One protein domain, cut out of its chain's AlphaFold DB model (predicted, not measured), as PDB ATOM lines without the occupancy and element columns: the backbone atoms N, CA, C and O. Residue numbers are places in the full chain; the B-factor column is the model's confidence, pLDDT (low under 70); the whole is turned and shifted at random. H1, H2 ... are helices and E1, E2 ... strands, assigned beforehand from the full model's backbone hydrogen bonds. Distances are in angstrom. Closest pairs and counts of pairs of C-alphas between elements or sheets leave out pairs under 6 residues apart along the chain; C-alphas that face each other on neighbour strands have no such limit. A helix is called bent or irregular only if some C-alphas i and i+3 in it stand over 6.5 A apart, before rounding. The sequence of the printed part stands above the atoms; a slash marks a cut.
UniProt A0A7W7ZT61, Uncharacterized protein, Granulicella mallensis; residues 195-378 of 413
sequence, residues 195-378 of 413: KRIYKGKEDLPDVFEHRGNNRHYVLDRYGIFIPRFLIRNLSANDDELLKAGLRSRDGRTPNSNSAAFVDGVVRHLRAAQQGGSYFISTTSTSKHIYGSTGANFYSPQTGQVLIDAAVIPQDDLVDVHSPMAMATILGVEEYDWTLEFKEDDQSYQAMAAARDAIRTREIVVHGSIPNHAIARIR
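What this domain is: This is residues 195 to 378 of the 413 residues of an uncharacterized protein of Granulicella mallensis (UniProt A0A7W7ZT61). Two small three-stranded sheets, E5 E7 E10 and E6 E9 E8, form the core, only partly face to face and with their strands crossed. A twisted four-stranded meander, E1 to E4, makes one end of the domain, and H2, H4 and H5 cluster at the other end, beyond the sheet E6 E9 E8. The printed part has 184 residues, under half of them in named elements, which run E1 E2 E3 E4 E5 H1 H2 H3 E6 E7 E8 H4 H5 E9 E10; the class is mixed, helices and strands, and the three sheets are antiparallel. It is compact, with a radius of gyration of the C-alphas of 16.0 A and spans of 45 by 37 by 33 A.

Where its parts are: E1 is residues 195 to 198, beginning at C-alpha 195 (-55.764, -27.609, 35.623). E2 is 207 to 210, E3 216 to 219, E4 225 to 227 and E5 229 to 233, 13.5 A long. H1 is 238 to 244, H2 259 to 269, 15.8 A, and H3 271 to 276, irregular, with C-alphas 272 and 275 8.2 A apart. E6 is 279 to 283, 12.7 A, E7 304 to 308, 13.4 A, and E8 317 to 319. H4 is 323 to 330 and H5 346 to 360, 21.0 A, ending at C-alpha 360 (-40.197, -18.934, 15.493). E9 is 362 to 366, 12.8 A, and E10 374 to 377, ending at C-alpha 377 (-56.412, -25.056, 8.018).

How they stand to each other: E1 E2 E3 E4 is a meander, each strand the antiparallel neighbour of the one before; N 195 and O 209, N 208 and O 217, and N 218 and O 226 are 2.8, 2.8 and 2.9 A apart. E4 runs on into E5 at 59 degrees. E5 E7 E10 and E6 E9 E8 form a sandwich, two sheets face to face, their strands at 70 degrees; the closest C-alphas of E5 and E6, Arg 232 and Thr 282, are 4.7 A apart. N 230 and O 307, N 306 and O 375, and N 280 and O 365 are each 2.8 A apart; N 364 and O 318 are 2.9 A apart. H2 is on the sheet E6 E9 E8 at a height of 10.3 A. H5 only grazes that sheet with residues 354 to 360, and H4 with 325 to 329. H2 touches H5 at a steep tilt of 63 degrees, closest at C-alphas 269 and 353, 5.2 A. H4 and H5 form a helical hairpin, closest at C-alphas 330 and 350, 5.8 A. H3 is close to but not clearly touching H2, at 5.9 A between C-alphas 274 and 268. H1 touches no helix. Every O i to N i+4 pair is within hydrogen-bond range in H2, H4 and H5; H1 has 1 of 3, with 3 of 4 O i to N i+3 pairs, and H3 0 of 2, with 1 of 3.

The domain as a whole: The C-alphas farthest apart, of Ile 197 and Asp 344, are 47.3 A apart. The printed part has no cut. The links H1 to H2, E6 to E7 and H4 to H5 are long. The mean pLDDT of the printed part is 79.1, and 39 residues are under 70, among them 249 to 257, 271 to 276 and 333 to 350.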
ATOM      1  N   LYS A 195     -54.885 -26.605  35.031       92.62
ATOM      2  CA  LYS A 195     -55.764 -27.609  35.623       92.62
ATOM      3  C   LYS A 195     -55.777 -28.807  34.690       92.62
ATOM      4  O   LYS A 195     -56.197 -28.670  33.549       92.62
ATOM      5  N   ARG A 196     -55.370 -29.983  35.162       95.38
ATOM      6  CA  ARG A 196     -55.519 -31.202  34.362       95.38
ATOM      7  C   ARG A 196     -57.003 -31.464  34.090       95.38
ATOM      8  O   ARG A 196     -57.796 -31.514  35.032       95.38
ATOM      9  N   ILE A 197     -57.355 -31.621  32.818       96.12
ATOM     10  CA  ILE A 197     -58.720 -31.910  32.351       96.12
ATOM     11  C   ILE A 197     -58.838 -33.297  31.720       96.12
ATOM     12  O   ILE A 197     -59.935 -33.842  31.661       96.12
ATOM     13  N   TYR A 198     -57.721 -33.890  31.299       95.62
ATOM     14  CA  TYR A 198     -57.670 -35.249  30.776       95.62
ATOM     15  C   TYR A 198     -56.357 -35.909  31.186       95.62
ATOM     16  O   TYR A 198     -55.308 -35.264  31.176       95.62
ATOM     17  N   LYS A 199     -56.438 -37.185  31.570       96.75
ATOM     18  CA  LYS A 199     -55.270 -38.015  31.852       96.75
ATOM     19  C   LYS A 199     -54.914 -38.791  30.584       96.75
ATOM     20  O   LYS A 199     -55.764 -39.532  30.087       96.75
ATOM     21  N   GLY A 200     -53.697 -38.605  30.088       92.25
ATOM     22  CA  GLY A 200     -53.158 -39.321  28.937       92.25
ATOM     23  C   GLY A 200     -53.155 -40.834  29.158       92.25
ATOM     24  O   GLY A 200     -53.225 -41.322  30.293       92.25
ATOM     25  N   LYS A 201     -53.126 -41.594  28.062       93.69
ATOM     26  CA  LYS A 201     -52.989 -43.056  28.088       93.69
ATOM     27  C   LYS A 201     -51.593 -43.422  27.603       93.69
ATOM     28  O   LYS A 201     -51.151 -42.846  26.619       93.69
ATOM     29  N   GLU A 202     -50.979 -44.414  28.244       92.94
ATOM     30  CA  GLU A 202     -49.666 -44.945  27.851       92.94
ATOM     31  C   GLU A 202     -48.597 -43.839  27.800       92.94
ATOM     32  O   GLU A 202     -48.293 -43.261  28.843       92.94
ATOM     33  N   ASP A 203     -48.046 -43.559  26.622       91.62
ATOM     34  CA  ASP A 203     -47.025 -42.544  26.343       91.62
ATOM     35  C   ASP A 203     -47.607 -41.178  25.932       91.62
ATOM     36  O   ASP A 203     -46.864 -40.206  25.773       91.62
ATOM     37  N   LEU A 204     -48.931 -41.071  25.779       94.38
ATOM     38  CA  LEU A 204     -49.598 -39.818  25.429       94.38
ATOM     39  C   LEU A 204     -49.650 -38.857  26.626       94.38
ATOM     40  O   LEU A 204     -49.927 -39.283  27.752       94.38
ATOM     41  N   PRO A 205     -49.480 -37.543  26.400       94.94
ATOM     42  CA  PRO A 205     -49.435 -36.566  27.475       94.94
ATOM     43  C   PRO A 205     -50.806 -36.333  28.127       94.94
ATOM     44  O   PRO A 205     -51.869 -36.421  27.504       94.94
ATOM     45  N   ASP A 206     -50.773 -35.939  29.400       96.62
ATOM     46  CA  ASP A 206     -51.919 -35.329  30.076       96.62
ATOM     47  C   ASP A 206     -52.309 -34.010  29.375       96.62
ATOM     48  O   ASP A 206     -51.451 -33.239  28.938       96.62
ATOM     49  N   VAL A 207     -53.613 -33.704  29.318       95.62
ATOM     50  CA  VAL A 207     -54.102 -32.412  28.808       95.62
ATOM     51  C   VAL A 207     -54.523 -31.527  29.966       95.62
ATOM     52  O   VAL A 207     -55.296 -31.916  30.852       95.62
ATOM     53  N   PHE A 208     -54.055 -30.290  29.909       95.81
ATOM     54  CA  PHE A 208     -54.298 -29.270  30.903       95.81
ATOM     55  C   PHE A 208     -55.025 -28.080  30.294       95.81
ATOM     56  O   PHE A 208     -54.724 -27.641  29.194       95.81
ATOM     57  N   GLU A 209     -55.957 -27.517  31.041       93.00
ATOM     58  CA  GLU A 209     -56.604 -26.249  30.746       93.00
ATOM     59  C   GLU A 209     -55.903 -25.145  31.535       93.00
ATOM     60  O   GLU A 209     -55.765 -25.219  32.761       93.00
ATOM     61  N   HIS A 210     -55.444 -24.103  30.853       86.12
ATOM     62  CA  HIS A 210     -54.912 -22.929  31.525       86.12
ATOM     63  C   HIS A 210     -56.058 -22.108  32.111       86.12
ATOM     64  O   HIS A 210     -56.944 -21.638  31.399       86.12
ATOM     65  N   ARG A 211     -56.015 -21.875  33.425       84.50
ATOM     66  CA  ARG A 211     -57.118 -21.256  34.168       84.50
ATOM     67  C   ARG A 211     -57.480 -19.876  33.624       84.50
ATOM     68  O   ARG A 211     -58.652 -19.534  33.629       84.50
ATOM     69  N   GLY A 212     -56.512 -19.087  33.162       76.56
ATOM     70  CA  GLY A 212     -56.749 -17.693  32.764       76.56
ATOM     71  C   GLY A 212     -57.378 -17.484  31.384       76.56
ATOM     72  O   GLY A 212     -57.945 -16.429  31.154       76.56
ATOM     73  N   ASN A 213     -57.260 -18.436  30.457       76.69
ATOM     74  CA  ASN A 213     -57.731 -18.259  29.070       76.69
ATOM     75  C   ASN A 213     -58.421 -19.507  28.500       76.69
ATOM     76  O   ASN A 213     -58.724 -19.540  27.311       76.69
ATOM     77  N   ASN A 214     -58.611 -20.539  29.327       83.12
ATOM     78  CA  ASN A 214     -59.190 -21.837  28.981       83.12
ATOM     79  C   ASN A 214     -58.526 -22.526  27.774       83.12
ATOM     80  O   ASN A 214     -59.089 -23.439  27.180       83.12
ATOM     81  N   ARG A 215     -57.309 -22.111  27.394       85.56
ATOM     82  CA  ARG A 215     -56.563 -22.771  26.322       85.56
ATOM     83  C   ARG A 215     -56.004 -24.086  26.836       85.56
ATOM     84  O   ARG A 215     -55.649 -24.209  28.011       85.56
ATOM     85  N   HIS A 216     -55.911 -25.057  25.940       91.38
ATOM     86  CA  HIS A 216     -55.395 -26.377  26.263       91.38
ATOM     87  C   HIS A 216     -53.888 -26.455  26.035       91.38
ATOM     88  O   HIS A 216     -53.362 -25.918  25.059       91.38
ATOM     89  N   TYR A 217     -53.219 -27.158  26.936       95.88
ATOM     90  CA  TYR A 217     -51.784 -27.374  26.967       95.88
ATOM     91  C   TYR A 217     -51.495 -28.848  27.223       95.88
ATOM     92  O   TYR A 217     -52.311 -29.553  27.819       95.88
ATOM     93  N   VAL A 218     -50.322 -29.284  26.797       96.38
ATOM     94  CA  VAL A 218     -49.724 -30.570  27.157       96.38
ATOM     95  C   VAL A 218     -48.342 -30.305  27.746       96.38
ATOM     96  O   VAL A 218     -47.790 -29.217  27.559       96.38
ATOM     97  N   LEU A 219     -47.807 -31.265  28.491       94.50
ATOM     98  CA  LEU A 219     -46.406 -31.228  28.899       94.50
ATOM     99  C   LEU A 219     -45.559 -31.812  27.776       94.50
ATOM    100  O   LEU A 219     -45.936 -32.822  27.185       94.50
ATOM    101  N   ASP A 220     -44.441 -31.167  27.481       93.88
ATOM    102  CA  ASP A 220     -43.404 -31.733  26.631       93.88
ATOM    103  C   ASP A 220     -42.549 -32.745  27.424       93.88
ATOM    104  O   ASP A 220     -42.781 -33.004  28.616       93.88
ATOM    105  N   ARG A 221     -41.530 -33.316  26.780       90.88
ATOM    106  CA  ARG A 221     -40.632 -34.286  27.419       90.88
ATOM    107  C   ARG A 221     -39.850 -33.753  28.628       90.88
ATOM    108  O   ARG A 221     -39.340 -34.540  29.418       90.88
ATOM    109  N   TYR A 222     -39.714 -32.434  28.761       86.75
ATOM    110  CA  TYR A 222     -38.996 -31.769  29.850       86.75
ATOM    111  C   TYR A 222     -39.946 -31.203  30.915       86.75
ATOM    112  O   TYR A 222     -39.507 -30.493  31.818       86.75
ATOM    113  N   GLY A 223     -41.245 -31.512  30.839       88.12
ATOM    114  CA  GLY A 223     -42.242 -30.989  31.774       88.12
ATOM    115  C   GLY A 223     -42.613 -29.528  31.506       88.12
ATOM    116  O   GLY A 223     -43.096 -28.831  32.397       88.12
ATOM    117  N   ILE A 224     -42.400 -29.038  30.286       88.81
ATOM    118  CA  ILE A 224     -42.734 -27.675  29.880       88.81
ATOM    119  C   ILE A 224     -44.132 -27.666  29.276       88.81
ATOM    120  O   ILE A 224     -44.448 -28.430  28.368       88.81
ATOM    121  N   PHE A 225     -44.986 -26.765  29.760       91.44
ATOM    122  CA  PHE A 225     -46.313 -26.573  29.186       91.44
ATOM    123  C   PHE A 225     -46.228 -25.928  27.799       91.44
ATOM    124  O   PHE A 225     -45.923 -24.737  27.683       91.44
ATOM    125  N   ILE A 226     -46.610 -26.681  26.770       93.88
ATOM    126  CA  ILE A 226     -46.761 -26.206  25.391       93.88
ATOM    127  C   ILE A 226     -48.235 -26.193  24.970       93.88
ATOM    128  O   ILE A 226     -49.032 -26.963  25.515       93.88
ATOM    129  N   PRO A 227     -48.658 -25.322  24.032       94.25
ATOM    130  CA  PRO A 227     -50.028 -25.351  23.530       94.25
ATOM    131  C   PRO A 227     -50.377 -26.715  22.934       94.25
ATOM    132  O   PRO A 227     -49.584 -27.292  22.199       94.25
ATOM    133  N   ARG A 228     -51.591 -27.205  23.205       94.44
ATOM    134  CA  ARG A 228     -52.074 -28.476  22.648       94.44
ATOM    135  C   ARG A 228     -52.157 -28.426  21.125       94.44
ATOM    136  O   ARG A 228     -51.798 -29.391  20.472       94.44
ATOM    137  N   PHE A 229     -52.651 -27.329  20.558       93.25
ATOM    138  CA  PHE A 229     -52.790 -27.215  19.110       93.25
ATOM    139  C   PHE A 229     -51.646 -26.389  18.530       93.25
ATOM    140  O   PHE A 229     -51.529 -25.191  18.799       93.25
ATOM    141  N   LEU A 230     -50.811 -27.052  17.738       93.12
ATOM    142  CA  LEU A 230     -49.606 -26.511  17.125       93.12
ATOM    143  C   LEU A 230     -49.865 -26.194  15.656       93.12
ATOM    144  O   LEU A 230     -50.612 -26.902  14.984       93.12
ATOM    145  N   ILE A 231     -49.240 -25.142  15.134       91.06
ATOM    146  CA  ILE A 231     -49.389 -24.762  13.725       91.06
ATOM    147  C   ILE A 231     -48.126 -25.149  12.968       91.06
ATOM    148  O   ILE A 231     -47.009 -24.902  13.421       91.06
ATOM    149  N   ARG A 232     -48.290 -25.719  11.775       89.50
ATOM    150  CA  ARG A 232     -47.183 -25.967  10.848       89.50
ATOM    151  C   ARG A 232     -47.502 -25.397   9.474       89.50
ATOM    152  O   ARG A 232     -48.541 -25.698   8.886       89.50
ATOM    153  N   ASN A 233     -46.576 -24.593   8.957       87.44
ATOM    154  CA  ASN A 233     -46.572 -24.186   7.556       87.44
ATOM    155  C   ASN A 233     -46.103 -25.357   6.696       87.44
ATOM    156  O   ASN A 233     -45.085 -25.974   7.006       87.44
ATOM    157  N   LEU A 234     -46.837 -25.649   5.627       84.94
ATOM    158  CA  LEU A 234     -46.481 -26.720   4.706       84.94
ATOM    159  C   LEU A 234     -45.511 -26.202   3.642       84.94
ATOM    160  O   LEU A 234     -45.670 -25.100   3.114       84.94
ATOM    161  N   SER A 235     -44.518 -27.010   3.304       81.12
ATOM    162  CA  SER A 235     -43.649 -26.857   2.139       81.12
ATOM    163  C   SER A 235     -44.145 -27.728   0.981       81.12
ATOM    164  O   SER A 235     -44.988 -28.601   1.171       81.12
ATOM    165  N   ALA A 236     -43.596 -27.528  -0.222       79.00
ATOM    166  CA  ALA A 236     -43.949 -28.344  -1.389       79.00
ATOM    167  C   ALA A 236     -43.697 -29.850  -1.165       79.00
ATOM    168  O   ALA A 236     -44.388 -30.685  -1.735       79.00
ATOM    169  N   ASN A 237     -42.752 -30.189  -0.284       76.25
ATOM    170  CA  ASN A 237     -42.411 -31.572   0.040       76.25
ATOM    171  C   ASN A 237     -43.353 -32.194   1.090       76.25
ATOM    172  O   ASN A 237     -43.275 -33.394   1.331       76.25
ATOM    173  N   ASP A 238     -44.207 -31.410   1.760       77.88
ATOM    174  CA  ASP A 238     -45.087 -31.937   2.810       77.88
ATOM    175  C   ASP A 238     -46.390 -32.539   2.253       77.88
ATOM    176  O   ASP A 238     -47.024 -33.337   2.939       77.88
ATOM    177  N   ASP A 239     -46.795 -32.217   1.019       71.88
ATOM    178  CA  ASP A 239     -48.065 -32.707   0.458       71.88
ATOM    179  C   ASP A 239     -48.097 -34.231   0.260       71.88
ATOM    180  O   ASP A 239     -49.141 -34.859   0.459       71.88
ATOM    181  N   GLU A 240     -46.962 -34.847  -0.084       70.75
ATOM    182  CA  GLU A 240     -46.844 -36.308  -0.151       70.75
ATOM    183  C   GLU A 240     -46.802 -36.936   1.247       70.75
ATOM    184  O   GLU A 240     -47.467 -37.946   1.490       70.75
ATOM    185  N   LEU A 241     -46.100 -36.297   2.189       70.50
ATOM    186  CA  LEU A 241     -45.989 -36.761   3.576       70.50
ATOM    187  C   LEU A 241     -47.347 -36.739   4.288       70.50
ATOM    188  O   LEU A 241     -47.692 -37.682   4.988       70.50
ATOM    189  N   LEU A 242     -48.186 -35.733   4.040       74.75
ATOM    190  CA  LEU A 242     -49.517 -35.635   4.650       74.75
ATOM    191  C   LEU A 242     -50.445 -36.815   4.340       74.75
ATOM    192  O   LEU A 242     -51.396 -37.037   5.082       74.75
ATOM    193  N   LYS A 243     -50.206 -37.577   3.266       71.75
ATOM    194  CA  LYS A 243     -51.005 -38.776   2.966       71.75
ATOM    195  C   LYS A 243     -50.643 -39.950   3.886       71.75
ATOM    196  O   LYS A 243     -51.509 -40.760   4.206       71.75
ATOM    197  N   ALA A 244     -49.394 -40.031   4.349       69.19
ATOM    198  CA  ALA A 244     -48.843 -41.157   5.112       69.19
ATOM    199  C   ALA A 244     -48.557 -40.842   6.599       69.19
ATOM    200  O   ALA A 244     -47.980 -41.673   7.310       69.19
ATOM    201  N   GLY A 245     -48.956 -39.656   7.063       71.50
ATOM    202  CA  GLY A 245     -48.508 -39.042   8.313       71.50
ATOM    203  C   GLY A 245     -47.276 -38.181   8.065       71.50
ATOM    204  O   GLY A 245     -46.400 -38.558   7.285       71.50
ATOM    205  N   LEU A 246     -47.176 -37.029   8.733       79.31
ATOM    206  CA  LEU A 246     -45.941 -36.248   8.654       79.31
ATOM    207  C   LEU A 246     -44.841 -37.061   9.330       79.31
ATOM    208  O   LEU A 246     -44.960 -37.412  10.499       79.31
ATOM    209  N   ARG A 247     -43.784 -37.379   8.594       76.00
ATOM    210  CA  ARG A 247     -42.629 -38.127   9.093       76.00
ATOM    211  C   ARG A 247     -41.374 -37.281   8.943       76.00
ATOM    212  O   ARG A 247     -41.309 -36.431   8.051       76.00
ATOM    213  N   SER A 248     -40.378 -37.555   9.784       70.31
ATOM    214  CA  SER A 248     -38.986 -37.175   9.537       70.31
ATOM    215  C   SER A 248     -38.601 -37.475   8.083       70.31
ATOM    216  O   SER A 248     -38.963 -38.521   7.537       70.31
ATOM    217  N   ARG A 249     -37.826 -36.575   7.468       66.56
ATOM    218  CA  ARG A 249     -37.357 -36.736   6.084       66.56
ATOM    219  C   ARG A 249     -36.288 -37.815   5.925       66.56
ATOM    220  O   ARG A 249     -36.125 -38.315   4.818       66.56
ATOM    221  N   ASP A 250     -35.567 -38.174   6.984       64.00
ATOM    222  CA  ASP A 250     -34.485 -39.165   6.903       64.00
ATOM    223  C   ASP A 250     -34.893 -40.588   7.321       64.00
ATOM    224  O   ASP A 250     -34.095 -41.517   7.181       64.00
ATOM    225  N   GLY A 251     -36.126 -40.771   7.818       57.12
ATOM    226  CA  GLY A 251     -36.687 -42.068   8.216       57.12
ATOM    227  C   GLY A 251     -35.947 -42.795   9.347       57.12
ATOM    228  O   GLY A 251     -36.336 -43.903   9.711       57.12
ATOM    229  N   ARG A 252     -34.892 -42.199   9.901       59.00
ATOM    230  CA  ARG A 252     -34.155 -42.675  11.068       59.00
ATOM    231  C   ARG A 252     -34.715 -41.925  12.286       59.00
ATOM    232  O   ARG A 252     -35.279 -40.849  12.159       59.00
ATOM    233  N   THR A 253     -34.613 -42.496  13.474       59.53
ATOM    234  CA  THR A 253     -34.989 -41.817  14.722       59.53
ATOM    235  C   THR A 253     -33.950 -42.218  15.755       59.53
ATOM    236  O   THR A 253     -33.915 -43.383  16.163       59.53
ATOM    237  N   PRO A 254     -33.025 -41.316  16.137       61.22
ATOM    238  CA  PRO A 254     -32.191 -41.550  17.303       61.22
ATOM    239  C   PRO A 254     -33.091 -41.916  18.483       61.22
ATOM    240  O   PRO A 254     -34.207 -41.412  18.593       61.22
ATOM    241  N   ASN A 255     -32.616 -42.776  19.385       67.00
ATOM    242  CA  ASN A 255     -33.329 -42.975  20.642       67.00
ATOM    243  C   ASN A 255     -33.511 -41.597  21.301       67.00
ATOM    244  O   ASN A 255     -32.529 -40.852  21.436       67.00
ATOM    245  N   SER A 256     -34.746 -41.259  21.680       62.69
ATOM    246  CA  SER A 256     -35.110 -39.959  22.246       62.69
ATOM    247  C   SER A 256     -34.239 -39.599  23.453       62.69
ATOM    248  O   SER A 256     -33.993 -38.423  23.698       62.69
ATOM    249  N   ASN A 257     -33.679 -40.578  24.166       65.00
ATOM    250  CA  ASN A 257     -32.833 -40.379  25.349       65.00
ATOM    251  C   ASN A 257     -31.315 -40.347  25.076       65.00
ATOM    252  O   ASN A 257     -30.518 -40.448  26.007       65.00
ATOM    253  N   SER A 258     -30.881 -40.234  23.820       70.75
ATOM    254  CA  SER A 258     -29.454 -40.227  23.460       70.75
ATOM    255  C   SER A 258     -28.866 -38.813  23.357       70.75
ATOM    256  O   SER A 258     -29.561 -37.878  22.974       70.75
ATOM    257  N   ALA A 259     -27.558 -38.646  23.594       72.81
ATOM    258  CA  ALA A 259     -26.852 -37.391  23.279       72.81
ATOM    259  C   ALA A 259     -27.027 -36.987  21.798       72.81
ATOM    260  O   ALA A 259     -27.167 -35.812  21.468       72.81
ATOM    261  N   ALA A 260     -27.156 -37.986  20.916       76.38
ATOM    262  CA  ALA A 260     -27.452 -37.791  19.502       76.38
ATOM    263  C   ALA A 260     -28.812 -37.112  19.243       76.38
ATOM    264  O   ALA A 260     -28.972 -36.482  18.196       76.38
ATOM    265  N   PHE A 261     -29.773 -37.217  20.169       79.25
ATOM    266  CA  PHE A 261     -31.035 -36.482  20.111       79.25
ATOM    267  C   PHE A 261     -30.803 -34.980  20.282       79.25
ATOM    268  O   PHE A 261     -31.221 -34.205  19.427       79.25
ATOM    269  N   VAL A 262     -30.102 -34.575  21.347       77.31
ATOM    270  CA  VAL A 262     -29.808 -33.159  21.640       77.31
ATOM    271  C   VAL A 262     -28.987 -32.547  20.505       77.31
ATOM    272  O   VAL A 262     -29.372 -31.517  19.952       77.31
ATOM    273  N   ASP A 263     -27.946 -33.245  20.048       78.00
ATOM    274  CA  ASP A 263     -27.166 -32.844  18.870       78.00
ATOM    275  C   ASP A 263     -28.022 -32.778  17.597       78.00
ATOM    276  O   ASP A 263     -27.765 -31.988  16.685       78.00
ATOM    277  N   GLY A 264     -29.035 -33.637  17.493       79.38
ATOM    278  CA  GLY A 264     -30.032 -33.613  16.430       79.38
ATOM    279  C   GLY A 264     -30.876 -32.339  16.465       79.38
ATOM    280  O   GLY A 264     -31.014 -31.692  15.429       79.38
ATOM    281  N   VAL A 265     -31.393 -31.956  17.636       81.25
ATOM    282  CA  VAL A 265     -32.184 -30.725  17.816       81.25
ATOM    283  C   VAL A 265     -31.337 -29.501  17.477       81.25
ATOM    284  O   VAL A 265     -31.755 -28.657  16.686       81.25
ATOM    285  N   VAL A 266     -30.111 -29.428  18.001       79.38
ATOM    286  CA  VAL A 266     -29.181 -28.326  17.716       79.38
ATOM    287  C   VAL A 266     -28.907 -28.217  16.213       79.38
ATOM    288  O   VAL A 266     -28.955 -27.122  15.656       79.38
ATOM    289  N   ARG A 267     -28.651 -29.341  15.529       79.25
ATOM    290  CA  ARG A 267     -28.447 -29.360  14.070       79.25
ATOM    291  C   ARG A 267     -29.695 -28.966  13.293       79.25
ATOM    292  O   ARG A 267     -29.576 -28.254  12.303       79.25
ATOM    293  N   HIS A 268     -30.871 -29.392  13.741       82.12
ATOM    294  CA  HIS A 268     -32.148 -29.046  13.120       82.12
ATOM    295  C   HIS A 268     -32.414 -27.536  13.144       82.12
ATOM    296  O   HIS A 268     -32.804 -26.956  12.129       82.12
ATOM    297  N   LEU A 269     -32.128 -26.887  14.274       78.62
ATOM    298  CA  LEU A 269     -32.272 -25.436  14.424       78.62
ATOM    299  C   LEU A 269     -31.253 -24.645  13.585       78.62
ATOM    300  O   LEU A 269     -31.461 -23.468  13.289       78.62
ATOM    301  N   ARG A 270     -30.157 -25.275  13.143       72.25
ATOM    302  CA  ARG A 270     -29.187 -24.659  12.232       72.25
ATOM    303  C   ARG A 270     -29.726 -24.713  10.797       72.25
ATOM    304  O   ARG A 270     -29.738 -25.754  10.145       72.25
ATOM    305  N   ALA A 271     -30.111 -23.549  10.269       57.09
ATOM    306  CA  ALA A 271     -30.745 -23.372   8.953       57.09
ATOM    307  C   ALA A 271     -30.043 -24.068   7.760       57.09
ATOM    308  O   ALA A 271     -30.694 -24.360   6.757       57.09
ATOM    309  N   ALA A 272     -28.740 -24.360   7.846       49.53
ATOM    310  CA  ALA A 272     -27.966 -24.980   6.770       49.53
ATOM    311  C   ALA A 272     -28.272 -26.476   6.529       49.53
ATOM    312  O   ALA A 272     -27.925 -26.989   5.468       49.53
ATOM    313  N   GLN A 273     -28.919 -27.186   7.468       52.53
ATOM    314  CA  GLN A 273     -29.096 -28.653   7.401       52.53
ATOM    315  C   GLN A 273     -30.559 -29.136   7.455       52.53
ATOM    316  O   GLN A 273     -30.817 -30.328   7.615       52.53
ATOM    317  N   GLN A 274     -31.541 -28.255   7.228       55.03
ATOM    318  CA  GLN A 274     -32.979 -28.592   7.309       55.03
ATOM    319  C   GLN A 274     -33.462 -29.652   6.291       55.03
ATOM    320  O   GLN A 274     -34.583 -30.151   6.387       55.03
ATOM    321  N   GLY A 275     -32.642 -30.011   5.298       52.34
ATOM    322  CA  GLY A 275     -32.979 -31.011   4.280       52.34
ATOM    323  C   GLY A 275     -33.099 -32.449   4.803       52.34
ATOM    324  O   GLY A 275     -33.837 -33.227   4.206       52.34
ATOM    325  N   GLY A 276     -32.442 -32.784   5.920       59.81
ATOM    326  CA  GLY A 276     -32.365 -34.150   6.459       59.81
ATOM    327  C   GLY A 276     -32.527 -34.204   7.973       59.81
ATOM    328  O   GLY A 276     -31.747 -34.866   8.641       59.81
ATOM    329  N   SER A 277     -33.468 -33.429   8.513       71.38
ATOM    330  CA  SER A 277     -33.740 -33.431   9.948       71.38
ATOM    331  C   SER A 277     -34.732 -34.524  10.352       71.38
ATOM    332  O   SER A 277     -35.776 -34.690   9.710       71.38
ATOM    333  N   TYR A 278     -34.431 -35.161  11.489       76.62
ATOM    334  CA  TYR A 278     -35.279 -36.082  12.254       76.62
ATOM    335  C   TYR A 278     -36.550 -35.435  12.835       76.62
ATOM    336  O   TYR A 278     -37.398 -36.125  13.405       76.62
ATOM    337  N   PHE A 279     -36.660 -34.107  12.737       86.38
ATOM    338  CA  PHE A 279     -37.659 -33.312  13.436       86.38
ATOM    339  C   PHE A 279     -38.655 -32.640  12.497       86.38
ATOM    340  O   PHE A 279     -38.324 -32.094  11.442       86.38
ATOM    341  N   ILE A 280     -39.901 -32.607  12.951       87.94
ATOM    342  CA  ILE A 280     -40.993 -31.880  12.328       87.94
ATOM    343  C   ILE A 280     -41.174 -30.569  13.101       87.94
ATOM    344  O   ILE A 280     -41.727 -30.552  14.198       87.94
ATOM    345  N   SER A 281     -40.713 -29.457  12.524       89.75
ATOM    346  CA  SER A 281     -40.930 -28.115  13.081       89.75
ATOM    347  C   SER A 281     -42.402 -27.723  13.108       89.75
ATOM    348  O   SER A 281     -43.103 -27.776  12.092       89.75
ATOM    349  N   THR A 282     -42.843 -27.217  14.244       92.19
ATOM    350  CA  THR A 282     -44.131 -26.551  14.416       92.19
ATOM    351  C   THR A 282     -43.913 -25.235  15.152       92.19
ATOM    352  O   THR A 282     -42.810 -24.935  15.611       92.19
ATOM    353  N   THR A 283     -44.956 -24.424  15.262       90.12
ATOM    354  CA  THR A 283     -44.941 -23.223  16.084       90.12
ATOM    355  C   THR A 283     -46.079 -23.226  17.092       90.12
ATOM    356  O   THR A 283     -47.189 -23.691  16.818       90.12
ATOM    357  N   SER A 284     -45.800 -22.646  18.257       87.50
ATOM    358  CA  SER A 284     -46.792 -22.359  19.295       87.50
ATOM    359  C   SER A 284     -47.576 -21.058  19.066       87.50
ATOM    360  O   SER A 284     -48.434 -20.720  19.883       87.50
ATOM    361  N   THR A 285     -47.307 -20.304  17.988       81.75
ATOM    362  CA  THR A 285     -48.002 -19.040  17.688       81.75
ATOM    363  C   THR A 285     -48.821 -19.092  16.399       81.75
ATOM    364  O   THR A 285     -48.428 -19.698  15.409       81.75
ATOM    365  N   SER A 286     -49.957 -18.391  16.386       75.31
ATOM    366  CA  SER A 286     -50.772 -18.156  15.185       75.31
ATOM    367  C   SER A 286     -50.282 -16.987  14.330       75.31
ATOM    368  O   SER A 286     -50.830 -16.726  13.259       75.31
ATOM    369  N   LYS A 287     -49.259 -16.257  14.791       71.12
ATOM    370  CA  LYS A 287     -48.682 -15.131  14.051       71.12
ATOM    371  C   LYS A 287     -47.882 -15.606  12.839       71.12
ATOM    372  O   LYS A 287     -47.346 -16.711  12.809       71.12
ATOM    373  N   HIS A 288     -47.739 -14.720  11.856       72.06
ATOM    374  CA  HIS A 288     -46.810 -14.946  10.755       72.06
ATOM    375  C   HIS A 288     -45.379 -15.044  11.271       72.06
ATOM    376  O   HIS A 288     -44.912 -14.192  12.026       72.06
ATOM    377  N   ILE A 289     -44.681 -16.076  10.812       71.06
ATOM    378  CA  ILE A 289     -43.280 -16.300  11.132       71.06
ATOM    379  C   ILE A 289     -42.480 -16.018   9.877       71.06
ATOM    380  O   ILE A 289     -42.747 -16.574   8.811       71.06
ATOM    381  N   TYR A 290     -41.485 -15.156  10.019       71.94
ATOM    382  CA  TYR A 290     -40.599 -14.768   8.933       71.94
ATOM    383  C   TYR A 290     -39.258 -15.451   9.123       71.94
ATOM    384  O   TYR A 290     -38.717 -15.368  10.212       71.94
ATOM    385  N   GLY A 291     -38.700 -16.113   8.116       64.69
ATOM    386  CA  GLY A 291     -37.338 -16.643   8.195       64.69
ATOM    387  C   GLY A 291     -36.295 -15.534   8.379       64.69
ATOM    388  O   GLY A 291     -36.598 -14.345   8.258       64.69
ATOM    389  N   SER A 292     -35.036 -15.916   8.589       62.91
ATOM    390  CA  SER A 292     -33.897 -14.985   8.697       62.91
ATOM    391  C   SER A 292     -33.755 -14.034   7.496       62.91
ATOM    392  O   SER A 292     -33.226 -12.935   7.625       62.91
ATOM    393  N   THR A 293     -34.287 -14.421   6.334       62.88
ATOM    394  CA  THR A 293     -34.318 -13.613   5.104       62.88
ATOM    395  C   THR A 293     -35.490 -12.624   5.023       62.88
ATOM    396  O   THR A 293     -35.615 -11.909   4.026       62.88
ATOM    397  N   GLY A 294     -36.378 -12.599   6.022       62.59
ATOM    398  CA  GLY A 294     -37.604 -11.792   6.035       62.59
ATOM    399  C   GLY A 294     -38.751 -12.365   5.190       62.59
ATOM    400  O   GLY A 294     -39.800 -11.734   5.068       62.59
ATOM    401  N   ALA A 295     -38.579 -13.546   4.589       71.88
ATOM    402  CA  ALA A 295     -39.648 -14.242   3.875       71.88
ATOM    403  C   ALA A 295     -40.610 -14.918   4.862       71.88
ATOM    404  O   ALA A 295     -40.164 -15.528   5.828       71.88
ATOM    405  N   ASN A 296     -41.918 -14.824   4.619       73.94
ATOM    406  CA  ASN A 296     -42.920 -15.535   5.415       73.94
ATOM    407  C   ASN A 296     -42.796 -17.045   5.162       73.94
ATOM    408  O   ASN A 296     -42.665 -17.458   4.011       73.94
ATOM    409  N   PHE A 297     -42.845 -17.861   6.216       76.62
ATOM    410  CA  PHE A 297     -42.896 -19.317   6.076       76.62
ATOM    411  C   PHE A 297     -44.240 -19.810   5.531       76.62
ATOM    412  O   PHE A 297     -44.311 -20.913   4.997       76.62
ATOM    413  N   TYR A 298     -45.302 -19.011   5.648       82.38
ATOM    414  CA  TYR A 298     -46.586 -19.326   5.039       82.38
ATOM    415  C   TYR A 298     -46.537 -19.166   3.516       82.38
ATOM    416  O   TYR A 298     -46.218 -18.094   2.998       82.38
ATOM    417  N   SER A 299     -46.940 -20.225   2.819       81.00
ATOM    418  CA  SER A 299     -47.148 -20.251   1.376       81.00
ATOM    419  C   SER A 299     -48.627 -20.552   1.098       81.00
ATOM    420  O   SER A 299     -49.110 -21.612   1.502       81.00
ATOM    421  N   PRO A 300     -49.371 -19.657   0.416       79.94
ATOM    422  CA  PRO A 300     -50.767 -19.905   0.048       79.94
ATOM    423  C   PRO A 300     -50.977 -21.165  -0.801       79.94
ATOM    424  O   PRO A 300     -52.059 -21.741  -0.767       79.94
ATOM    425  N   GLN A 301     -49.962 -21.582  -1.563       81.56
ATOM    426  CA  GLN A 301     -50.024 -22.743  -2.450       81.56
ATOM    427  C   GLN A 301     -50.044 -24.062  -1.673       81.56
ATOM    428  O   GLN A 301     -50.738 -24.993  -2.065       81.56
ATOM    429  N   THR A 302     -49.288 -24.135  -0.580       82.06
ATOM    430  CA  THR A 302     -49.103 -25.358   0.217       82.06
ATOM    431  C   THR A 302     -49.965 -25.349   1.479       82.06
ATOM    432  O   THR A 302     -50.431 -26.395   1.921       82.06
ATOM    433  N   GLY A 303     -50.262 -24.170   2.028       86.69
ATOM    434  CA  GLY A 303     -51.172 -23.986   3.154       86.69
ATOM    435  C   GLY A 303     -50.551 -24.277   4.524       86.69
ATOM    436  O   GLY A 303     -49.334 -24.224   4.720       86.69
ATOM    437  N   GLN A 304     -51.419 -24.540   5.502       89.06
ATOM    438  CA  GLN A 304     -51.060 -24.814   6.896       89.06
ATOM    439  C   GLN A 304     -51.867 -25.986   7.446       89.06
ATOM    440  O   GLN A 304     -52.988 -26.263   7.003       89.06
ATOM    441  N   VAL A 305     -51.318 -26.631   8.469       89.69
ATOM    442  CA  VAL A 305     -52.024 -27.626   9.277       89.69
ATOM    443  C   VAL A 305     -52.000 -27.244  10.747       89.69
ATOM    444  O   VAL A 305     -51.050 -26.624  11.230       89.69
ATOM    445  N   LEU A 306     -53.064 -27.636  11.437       92.19
ATOM    446  CA  LEU A 306     -53.157 -27.694  12.882       92.19
ATOM    447  C   LEU A 306     -52.812 -29.118  13.315       92.19
ATOM    448  O   LEU A 306     -53.307 -30.078  12.724       92.19
ATOM    449  N   ILE A 307     -51.967 -29.244  14.325       93.12
ATOM    450  CA  ILE A 307     -51.502 -30.510  14.881       93.12
ATOM    451  C   ILE A 307     -51.966 -30.580  16.332       93.12
ATOM    452  O   ILE A 307     -51.682 -29.669  17.107       93.12
ATOM    453  N   ASP A 308     -52.672 -31.644  16.704       95.12
ATOM    454  CA  ASP A 308     -53.042 -31.916  18.091       95.12
ATOM    455  C   ASP A 308     -51.911 -32.664  18.811       95.12
ATOM    456  O   ASP A 308     -51.678 -33.849  18.586       95.12
ATOM    457  N   ALA A 309     -51.203 -31.972  19.696       95.88
ATOM    458  CA  ALA A 309     -50.121 -32.531  20.492       95.88
ATOM    459  C   ALA A 309     -50.606 -33.532  21.555       95.88
ATOM    460  O   ALA A 309     -49.801 -34.294  22.072       95.88
ATOM    461  N   ALA A 310     -51.907 -33.591  21.869       96.25
ATOM    462  CA  ALA A 310     -52.436 -34.564  22.832       96.25
ATOM    463  C   ALA A 310     -52.429 -36.017  22.319       96.25
ATOM    464  O   ALA A 310     -52.670 -36.941  23.093       96.25
ATOM    465  N   VAL A 311     -52.190 -36.218  21.020       94.50
ATOM    466  CA  VAL A 311     -52.126 -37.539  20.370       94.50
ATOM    467  C   VAL A 311     -50.722 -37.864  19.844       94.50
ATOM    468  O   VAL A 311     -50.552 -38.753  19.014       94.50
ATOM    469  N   ILE A 312     -49.720 -37.119  20.306       94.00
ATOM    470  CA  ILE A 312     -48.304 -37.361  20.036       94.00
ATOM    471  C   ILE A 312     -47.674 -37.812  21.359       94.00
ATOM    472  O   ILE A 312     -47.982 -37.191  22.379       94.00
ATOM    473  N   PRO A 313     -46.822 -38.853  21.375       94.31
ATOM    474  CA  PRO A 313     -46.117 -39.265  22.583       94.31
ATOM    475  C   PRO A 313     -45.398 -38.091  23.252       94.31
ATOM    476  O   PRO A 313     -44.756 -37.281  22.580       94.31
ATOM    477  N   GLN A 314     -45.487 -37.996  24.581       93.50
ATOM    478  CA  GLN A 314     -44.895 -36.889  25.337       93.50
ATOM    479  C   GLN A 314     -43.383 -36.772  25.089       93.50
ATOM    480  O   GLN A 314     -42.868 -35.663  24.942       93.50
ATOM    481  N   ASP A 315     -42.689 -37.907  24.982       90.56
ATOM    482  CA  ASP A 315     -41.239 -37.971  24.758       90.56
ATOM    483  C   ASP A 315     -40.799 -37.449  23.379       90.56
ATOM    484  O   ASP A 315     -39.630 -37.089  23.201       90.56
ATOM    485  N   ASP A 316     -41.723 -37.374  22.416       91.94
ATOM    486  CA  ASP A 316     -41.462 -36.858  21.073       91.94
ATOM    487  C   ASP A 316     -41.737 -35.351  20.950       91.94
ATOM    488  O   ASP A 316     -41.357 -34.738  19.951       91.94
ATOM    489  N   LEU A 317     -42.371 -34.733  21.952       93.31
ATOM    490  CA  LEU A 317     -42.661 -33.302  21.991       93.31
ATOM    491  C   LEU A 317     -41.537 -32.552  22.699       93.31
ATOM    492  O   LEU A 317     -41.233 -32.830  23.861       93.31
ATOM    493  N   VAL A 318     -40.953 -31.560  22.023       92.75
ATOM    494  CA  VAL A 318     -39.886 -30.741  22.604       92.75
ATOM    495  C   VAL A 318     -40.113 -29.266  22.330       92.75
ATOM    496  O   VAL A 318     -40.059 -28.808  21.183       92.75
ATOM    497  N   ASP A 319     -40.320 -28.505  23.400       92.81
ATOM    498  CA  ASP A 319     -40.118 -27.070  23.350       92.81
ATOM    499  C   ASP A 319     -38.620 -26.776  23.232       92.81
ATOM    500  O   ASP A 319     -37.813 -27.311  23.983       92.81
ATOM    501  N   VAL A 320     -38.241 -25.920  22.287       90.00
ATOM    502  CA  VAL A 320     -36.847 -25.502  22.066       90.00
ATOM    503  C   VAL A 320     -36.628 -24.018  22.348       90.00
ATOM    504  O   VAL A 320     -35.522 -23.514  22.164       90.00
ATOM    505  N   HIS A 321     -37.671 -23.299  22.776       86.50
ATOM    506  CA  HIS A 321     -37.639 -21.841  22.865       86.50
ATOM    507  C   HIS A 321     -37.900 -21.271  24.263       86.50
ATOM    508  O   HIS A 321     -37.681 -20.073  24.480       86.50
ATOM    509  N   SER A 322     -38.388 -22.063  25.219       80.69
ATOM    510  CA  SER A 322     -38.464 -21.610  26.611       80.69
ATOM    511  C   SER A 322     -37.073 -21.504  27.249       80.69
ATOM    512  O   SER A 322     -36.148 -22.202  26.842       80.69
ATOM    513  N   PRO A 323     -36.898 -20.651  28.279       74.69
ATOM    514  CA  PRO A 323     -35.615 -20.522  28.973       74.69
ATOM    515  C   PRO A 323     -35.065 -21.852  29.494       74.69
ATOM    516  O   PRO A 323     -33.884 -22.129  29.330       74.69
ATOM    517  N   MET A 324     -35.937 -22.696  30.054       73.75
ATOM    518  CA  MET A 324     -35.549 -24.014  30.550       73.75
ATOM    519  C   MET A 324     -35.083 -24.920  29.407       73.75
ATOM    520  O   MET A 324     -34.004 -25.491  29.495       73.75
ATOM    521  N   ALA A 325     -35.832 -24.974  28.300       76.38
ATOM    522  CA  ALA A 325     -35.421 -25.719  27.116       76.38
ATOM    523  C   ALA A 325     -34.085 -25.229  26.542       76.38
ATOM    524  O   ALA A 325     -33.229 -26.037  26.205       76.38
ATOM    525  N   MET A 326     -33.872 -23.915  26.451       78.69
ATOM    526  CA  MET A 326     -32.617 -23.358  25.938       78.69
ATOM    527  C   MET A 326     -31.424 -23.709  26.829       78.69
ATOM    528  O   MET A 326     -30.383 -24.111  26.312       78.69
ATOM    529  N   ALA A 327     -31.582 -23.630  28.150       76.62
ATOM    530  CA  ALA A 327     -30.541 -24.046  29.083       76.62
ATOM    531  C   ALA A 327     -30.254 -25.552  28.957       76.62
ATOM    532  O   ALA A 327     -29.101 -25.954  28.837       76.62
ATOM    533  N   THR A 328     -31.297 -26.386  28.910       76.19
ATOM    534  CA  THR A 328     -31.163 -27.849  28.862       76.19
ATOM    535  C   THR A 328     -30.643 -28.375  27.520       76.19
ATOM    536  O   THR A 328     -29.828 -29.293  27.504       76.19
ATOM    537  N   ILE A 329     -31.110 -27.828  26.395       80.06
ATOM    538  CA  ILE A 329     -30.823 -28.343  25.045       80.06
ATOM    539  C   ILE A 329     -29.615 -27.635  24.429       80.06
ATOM    540  O   ILE A 329     -28.794 -28.272  23.776       80.06
ATOM    541  N   LEU A 330     -29.522 -26.312  24.594       76.38
ATOM    542  CA  LEU A 330     -28.511 -25.489  23.923       76.38
ATOM    543  C   LEU A 330     -27.356 -25.094  24.850       76.38
ATOM    544  O   LEU A 330     -26.375 -24.535  24.367       76.38
ATOM    545  N   GLY A 331     -27.464 -25.352  26.160       76.56
ATOM    546  CA  GLY A 331     -26.489 -24.884  27.149       76.56
ATOM    547  C   GLY A 331     -26.491 -23.362  27.320       76.56
ATOM    548  O   GLY A 331     -25.488 -22.792  27.739       76.56
ATOM    549  N   VAL A 332     -27.589 -22.690  26.953       71.75
ATOM    550  CA  VAL A 332     -27.713 -21.227  27.003       71.75
ATOM    551  C   VAL A 332     -28.566 -20.834  28.208       71.75
ATOM    552  O   VAL A 332     -29.794 -20.867  28.141       71.75
ATOM    553  N   GLU A 333     -27.915 -20.468  29.313       68.38
ATOM    554  CA  GLU A 333     -28.587 -20.019  30.546       68.38
ATOM    555  C   GLU A 333     -29.049 -18.559  30.459       68.38
ATOM    556  O   GLU A 333     -30.165 -18.220  30.861       68.38
ATOM    557  N   GLU A 334     -28.215 -17.691  29.881       64.00
ATOM    558  CA  GLU A 334     -28.521 -16.279  29.672       64.00
ATOM    559  C   GLU A 334     -28.417 -15.916  28.195       64.00
ATOM    560  O   GLU A 334     -27.389 -16.080  27.540       64.00
ATOM    561  N   TYR A 335     -29.520 -15.401  27.662       60.88
ATOM    562  CA  TYR A 335     -29.590 -15.013  26.268       60.88
ATOM    563  C   TYR A 335     -29.030 -13.599  26.069       60.88
ATOM    564  O   TYR A 335     -29.643 -12.600  26.472       60.88
ATOM    565  N   ASP A 336     -27.903 -13.512  25.370       61.06
ATOM    566  CA  ASP A 336     -27.347 -12.264  24.865       61.06
ATOM    567  C   ASP A 336     -27.900 -11.909  23.468       61.06
ATOM    568  O   ASP A 336     -27.583 -12.520  22.449       61.06
ATOM    569  N   TRP A 337     -28.737 -10.868  23.417       54.19
ATOM    570  CA  TRP A 337     -29.311 -10.330  22.176       54.19
ATOM    571  C   TRP A 337     -28.314  -9.532  21.324       54.19
ATOM    572  O   TRP A 337     -28.673  -9.127  20.216       54.19
ATOM    573  N   THR A 338     -27.111  -9.273  21.840       49.72
ATOM    574  CA  THR A 338     -26.093  -8.408  21.224       49.72
ATOM    575  C   THR A 338     -25.005  -9.171  20.470       49.72
ATOM    576  O   THR A 338     -24.207  -8.555  19.770       49.72
ATOM    577  N   LEU A 339     -25.008 -10.507  20.539       53.31
ATOM    578  CA  LEU A 339     -23.987 -11.341  19.911       53.31
ATOM    579  C   LEU A 339     -23.999 -11.202  18.371       53.31
ATOM    580  O   LEU A 339     -24.958 -11.581  17.687       53.31
ATOM    581  N   GLU A 340     -22.915 -10.644  17.827       49.94
ATOM    582  CA  GLU A 340     -22.680 -10.458  16.388       49.94
ATOM    583  C   GLU A 340     -22.442 -11.799  15.675       49.94
ATOM    584  O   GLU A 340     -21.796 -12.685  16.234       49.94
ATOM    585  N   PHE A 341     -22.952 -11.955  14.440       47.28
ATOM    586  CA  PHE A 341     -22.823 -13.205  13.680       47.28
ATOM    587  C   PHE A 341     -21.382 -13.589  13.359       47.28
ATOM    588  O   PHE A 341     -20.722 -12.887  12.599       47.28
ATOM    589  N   LYS A 342     -20.927 -14.733  13.896       56.16
ATOM    590  CA  LYS A 342     -19.626 -15.352  13.598       56.16
ATOM    591  C   LYS A 342     -19.828 -16.800  13.151       56.16
ATOM    592  O   LYS A 342     -20.200 -17.654  13.947       56.16
ATOM    593  N   GLU A 343     -19.590 -17.068  11.871       45.22
ATOM    594  CA  GLU A 343     -19.933 -18.338  11.206       45.22
ATOM    595  C   GLU A 343     -19.244 -19.575  11.833       45.22
ATOM    596  O   GLU A 343     -19.855 -20.645  11.922       45.22
ATOM    597  N   ASP A 344     -18.035 -19.394  12.382       55.94
ATOM    598  CA  ASP A 344     -17.147 -20.478  12.834       55.94
ATOM    599  C   ASP A 344     -17.091 -20.697  14.360       55.94
ATOM    600  O   ASP A 344     -16.308 -21.514  14.846       55.94
ATOM    601  N   ASP A 345     -17.908 -19.992  15.146       58.16
ATOM    602  CA  ASP A 345     -17.896 -20.102  16.610       58.16
ATOM    603  C   ASP A 345     -19.047 -21.006  17.100       58.16
ATOM    604  O   ASP A 345     -20.226 -20.748  16.856       58.16
ATOM    605  N   GLN A 346     -18.736 -22.105  17.795       59.53
ATOM    606  CA  GLN A 346     -19.762 -23.033  18.297       59.53
ATOM    607  C   GLN A 346     -20.706 -22.379  19.313       59.53
ATOM    608  O   GLN A 346     -21.907 -22.666  19.299       59.53
ATOM    609  N   SER A 347     -20.190 -21.479  20.157       60.56
ATOM    610  CA  SER A 347     -21.014 -20.716  21.101       60.56
ATOM    611  C   SER A 347     -21.956 -19.771  20.349       60.56
ATOM    612  O   SER A 347     -23.139 -19.660  20.676       60.56
ATOM    613  N   TYR A 348     -21.472 -19.203  19.240       66.75
ATOM    614  CA  TYR A 348     -22.280 -18.414  18.323       66.75
ATOM    615  C   TYR A 348     -23.408 -19.241  17.691       66.75
ATOM    616  O   TYR A 348     -24.556 -18.798  17.630       66.75
ATOM    617  N   GLN A 349     -23.114 -20.463  17.248       66.69
ATOM    618  CA  GLN A 349     -24.106 -21.338  16.624       66.69
ATOM    619  C   GLN A 349     -25.223 -21.751  17.596       66.69
ATOM    620  O   GLN A 349     -26.382 -21.816  17.182       66.69
ATOM    621  N   ALA A 350     -24.904 -22.001  18.871       69.88
ATOM    622  CA  ALA A 350     -25.907 -22.263  19.907       69.88
ATOM    623  C   ALA A 350     -26.803 -21.035  20.147       69.88
ATOM    624  O   ALA A 350     -28.028 -21.152  20.174       69.88
ATOM    625  N   MET A 351     -26.208 -19.841  20.207       71.50
ATOM    626  CA  MET A 351     -26.936 -18.579  20.355       71.50
ATOM    627  C   MET A 351     -27.814 -18.243  19.142       71.50
ATOM    628  O   MET A 351     -28.951 -17.791  19.296       71.50
ATOM    629  N   ALA A 352     -27.336 -18.500  17.925       71.56
ATOM    630  CA  ALA A 352     -28.113 -18.321  16.702       71.56
ATOM    631  C   ALA A 352     -29.299 -19.297  16.626       71.56
ATOM    632  O   ALA A 352     -30.397 -18.892  16.244       71.56
ATOM    633  N   ALA A 353     -29.101 -20.555  17.034       74.25
ATOM    634  CA  ALA A 353     -30.173 -21.542  17.144       74.25
ATOM    635  C   ALA A 353     -31.214 -21.129  18.197       74.25
ATOM    636  O   ALA A 353     -32.409 -21.137  17.907       74.25
ATOM    637  N   ALA A 354     -30.766 -20.679  19.376       75.69
ATOM    638  CA  ALA A 354     -31.638 -20.145  20.424       75.69
ATOM    639  C   ALA A 354     -32.462 -18.958  19.905       75.69
ATOM    640  O   ALA A 354     -33.674 -18.879  20.117       75.69
ATOM    641  N   ARG A 355     -31.823 -18.049  19.159       75.25
ATOM    642  CA  ARG A 355     -32.488 -16.895  18.549       75.25
ATOM    643  C   ARG A 355     -33.589 -17.321  17.602       75.25
ATOM    644  O   ARG A 355     -34.675 -16.738  17.628       75.25
ATOM    645  N   ASP A 356     -33.285 -18.283  16.736       76.25
ATOM    646  CA  ASP A 356     -34.243 -18.763  15.757       76.25
ATOM    647  C   ASP A 356     -35.426 -19.423  16.454       76.25
ATOM    648  O   ASP A 356     -36.549 -18.984  16.224       76.25
ATOM    649  N   ALA A 357     -35.163 -20.325  17.405       82.12
ATOM    650  CA  ALA A 357     -36.177 -20.993  18.213       82.12
ATOM    651  C   ALA A 357     -37.110 -20.003  18.934       82.12
ATOM    652  O   ALA A 357     -38.333 -20.136  18.858       82.12
ATOM    653  N   ILE A 358     -36.574 -18.955  19.579       80.94
ATOM    654  CA  ILE A 358     -37.394 -17.905  20.214       80.94
ATOM    655  C   ILE A 358     -38.235 -17.161  19.178       80.94
ATOM    656  O   ILE A 358     -39.428 -16.917  19.386       80.94
ATOM    657  N   ARG A 359     -37.613 -16.768  18.065       78.88
ATOM    658  CA  ARG A 359     -38.245 -15.969  17.013       78.88
ATOM    659  C   ARG A 359     -39.376 -16.737  16.322       78.88
ATOM    660  O   ARG A 359     -40.392 -16.135  15.981       78.88
ATOM    661  N   THR A 360     -39.205 -18.036  16.104       78.75
ATOM    662  CA  THR A 360     -40.197 -18.934  15.493       78.75
ATOM    663  C   THR A 360     -41.165 -19.525  16.516       78.75
ATOM    664  O   THR A 360     -42.196 -20.076  16.122       78.75
ATOM    665  N   ARG A 361     -40.879 -19.376  17.818       85.81
ATOM    666  CA  ARG A 361     -41.619 -20.028  18.910       85.81
ATOM    667  C   ARG A 361     -41.737 -21.530  18.664       85.81
ATOM    668  O   ARG A 361     -42.827 -22.107  18.773       85.81
ATOM    669  N   GLU A 362     -40.625 -22.101  18.214       89.62
ATOM    670  CA  GLU A 362     -40.583 -23.438  17.652       89.62
ATOM    671  C   GLU A 362     -40.805 -24.499  18.720       89.62
ATOM    672  O   GLU A 362     -40.329 -24.405  19.852       89.62
ATOM    673  N   ILE A 363     -41.578 -25.499  18.314       92.94
ATOM    674  CA  ILE A 363     -41.736 -26.770  19.002       92.94
ATOM    675  C   ILE A 363     -41.409 -27.823  17.962       92.94
ATOM    676  O   ILE A 363     -41.981 -27.820  16.864       92.94
ATOM    677  N   VAL A 364     -40.478 -28.704  18.291       92.88
ATOM    678  CA  VAL A 364     -40.077 -29.783  17.398       92.88
ATOM    679  C   VAL A 364     -40.759 -31.068  17.829       92.88
ATOM    680  O   VAL A 364     -40.840 -31.374  19.018       92.88
ATOM    681  N   VAL A 365     -41.266 -31.807  16.846       91.62
ATOM    682  CA  VAL A 365     -41.775 -33.162  17.049       91.62
ATOM    683  C   VAL A 365     -40.765 -34.144  16.487       91.62
ATOM    684  O   VAL A 365     -40.395 -34.053  15.314       91.62
ATOM    685  N   HIS A 366     -40.302 -35.063  17.317       88.75
ATOM    686  CA  HIS A 366     -39.415 -36.136  16.905       88.75
ATOM    687  C   HIS A 366     -40.198 -37.260  16.210       88.75
ATOM    688  O   HIS A 366     -41.309 -37.603  16.603       88.75
ATOM    689  N   GLY A 367     -39.633 -37.834  15.144       86.00
ATOM    690  CA  GLY A 367     -40.216 -39.004  14.488       86.00
ATOM    691  C   GLY A 367     -41.395 -38.679  13.572       86.00
ATOM    692  O   GLY A 367     -41.192 -38.213  12.446       86.00
ATOM    693  N   SER A 368     -42.621 -39.009  13.988       86.94
ATOM    694  CA  SER A 368     -43.804 -38.899  13.127       86.94
ATOM    695  C   SER A 368     -45.040 -38.376  13.844       86.94
ATOM    696  O   SER A 368     -45.323 -38.764  14.970       86.94
ATOM    697  N   ILE A 369     -45.830 -37.574  13.135       89.88
ATOM    698  CA  ILE A 369     -47.145 -37.108  13.566       89.88
ATOM    699  C   ILE A 369     -48.203 -37.975  12.877       89.88
ATOM    700  O   ILE A 369     -48.261 -37.999  11.637       89.88
ATOM    701  N   PRO A 370     -49.058 -38.680  13.637       89.12
ATOM    702  CA  PRO A 370     -50.059 -39.551  13.048       89.12
ATOM    703  C   PRO A 370     -51.120 -38.736  12.299       89.12
ATOM    704  O   PRO A 370     -51.489 -37.639  12.711       89.12
ATOM    705  N   ASN A 371     -51.659 -39.286  11.207       86.94
ATOM    706  CA  ASN A 371     -52.623 -38.584  10.345       86.94
ATOM    707  C   ASN A 371     -53.837 -38.023  11.099       86.94
ATOM    708  O   ASN A 371     -54.310 -36.937  10.778       86.94
ATOM    709  N   HIS A 372     -54.333 -38.738  12.111       87.38
ATOM    710  CA  HIS A 372     -55.492 -38.302  12.889       87.38
ATOM    711  C   HIS A 372     -55.196 -37.099  13.806       87.38
ATOM    712  O   HIS A 372     -56.133 -36.460  14.271       87.38
ATOM    713  N   ALA A 373     -53.922 -36.763  14.038       90.12
ATOM    714  CA  ALA A 373     -53.513 -35.556  14.754       90.12
ATOM    715  C   ALA A 373     -53.578 -34.293  13.885       90.12
ATOM    716  O   ALA A 373     -53.426 -33.190  14.404       90.12
ATOM    717  N   ILE A 374     -53.727 -34.439  12.564       90.56
ATOM    718  CA  ILE A 374     -53.506 -33.368  11.593       90.56
ATOM    719  C   ILE A 374     -54.840 -32.901  11.011       90.56
ATOM    720  O   ILE A 374     -55.553 -33.656  10.353       90.56
ATOM    721  N   ALA A 375     -55.135 -31.611  11.159       86.94
ATOM    722  CA  ALA A 375     -56.266 -30.952  10.514       86.94
ATOM    723  C   ALA A 375     -55.778 -29.846   9.567       86.94
ATOM    724  O   ALA A 375     -55.040 -28.948   9.967       86.94
ATOM    725  N   ARG A 376     -56.194 -29.868   8.292       79.19
ATOM    726  CA  ARG A 376     -55.855 -28.785   7.347       79.19
ATOM    727  C   ARG A 376     -56.589 -27.495   7.718       79.19
ATOM    728  O   ARG A 376     -57.815 -27.481   7.822       79.19
ATOM    729  N   ILE A 377     -55.849 -26.394   7.820       73.44
ATOM    730  CA  ILE A 377     -56.412 -25.056   8.018       73.44
ATOM    731  C   ILE A 377     -56.704 -24.472   6.632       73.44
ATOM    732  O   ILE A 377     -55.788 -24.183   5.862       73.44
ATOM    733  N   ARG A 378     -57.983 -24.296   6.280       58.03
ATOM    734  CA  ARG A 378     -58.353 -23.555   5.063       58.03
ATOM    735  C   ARG A 378     -58.195 -22.054   5.324       58.03
ATOM    736  O   ARG A 378     -58.703 -21.553   6.326       58.03
TER     737      ARG A 378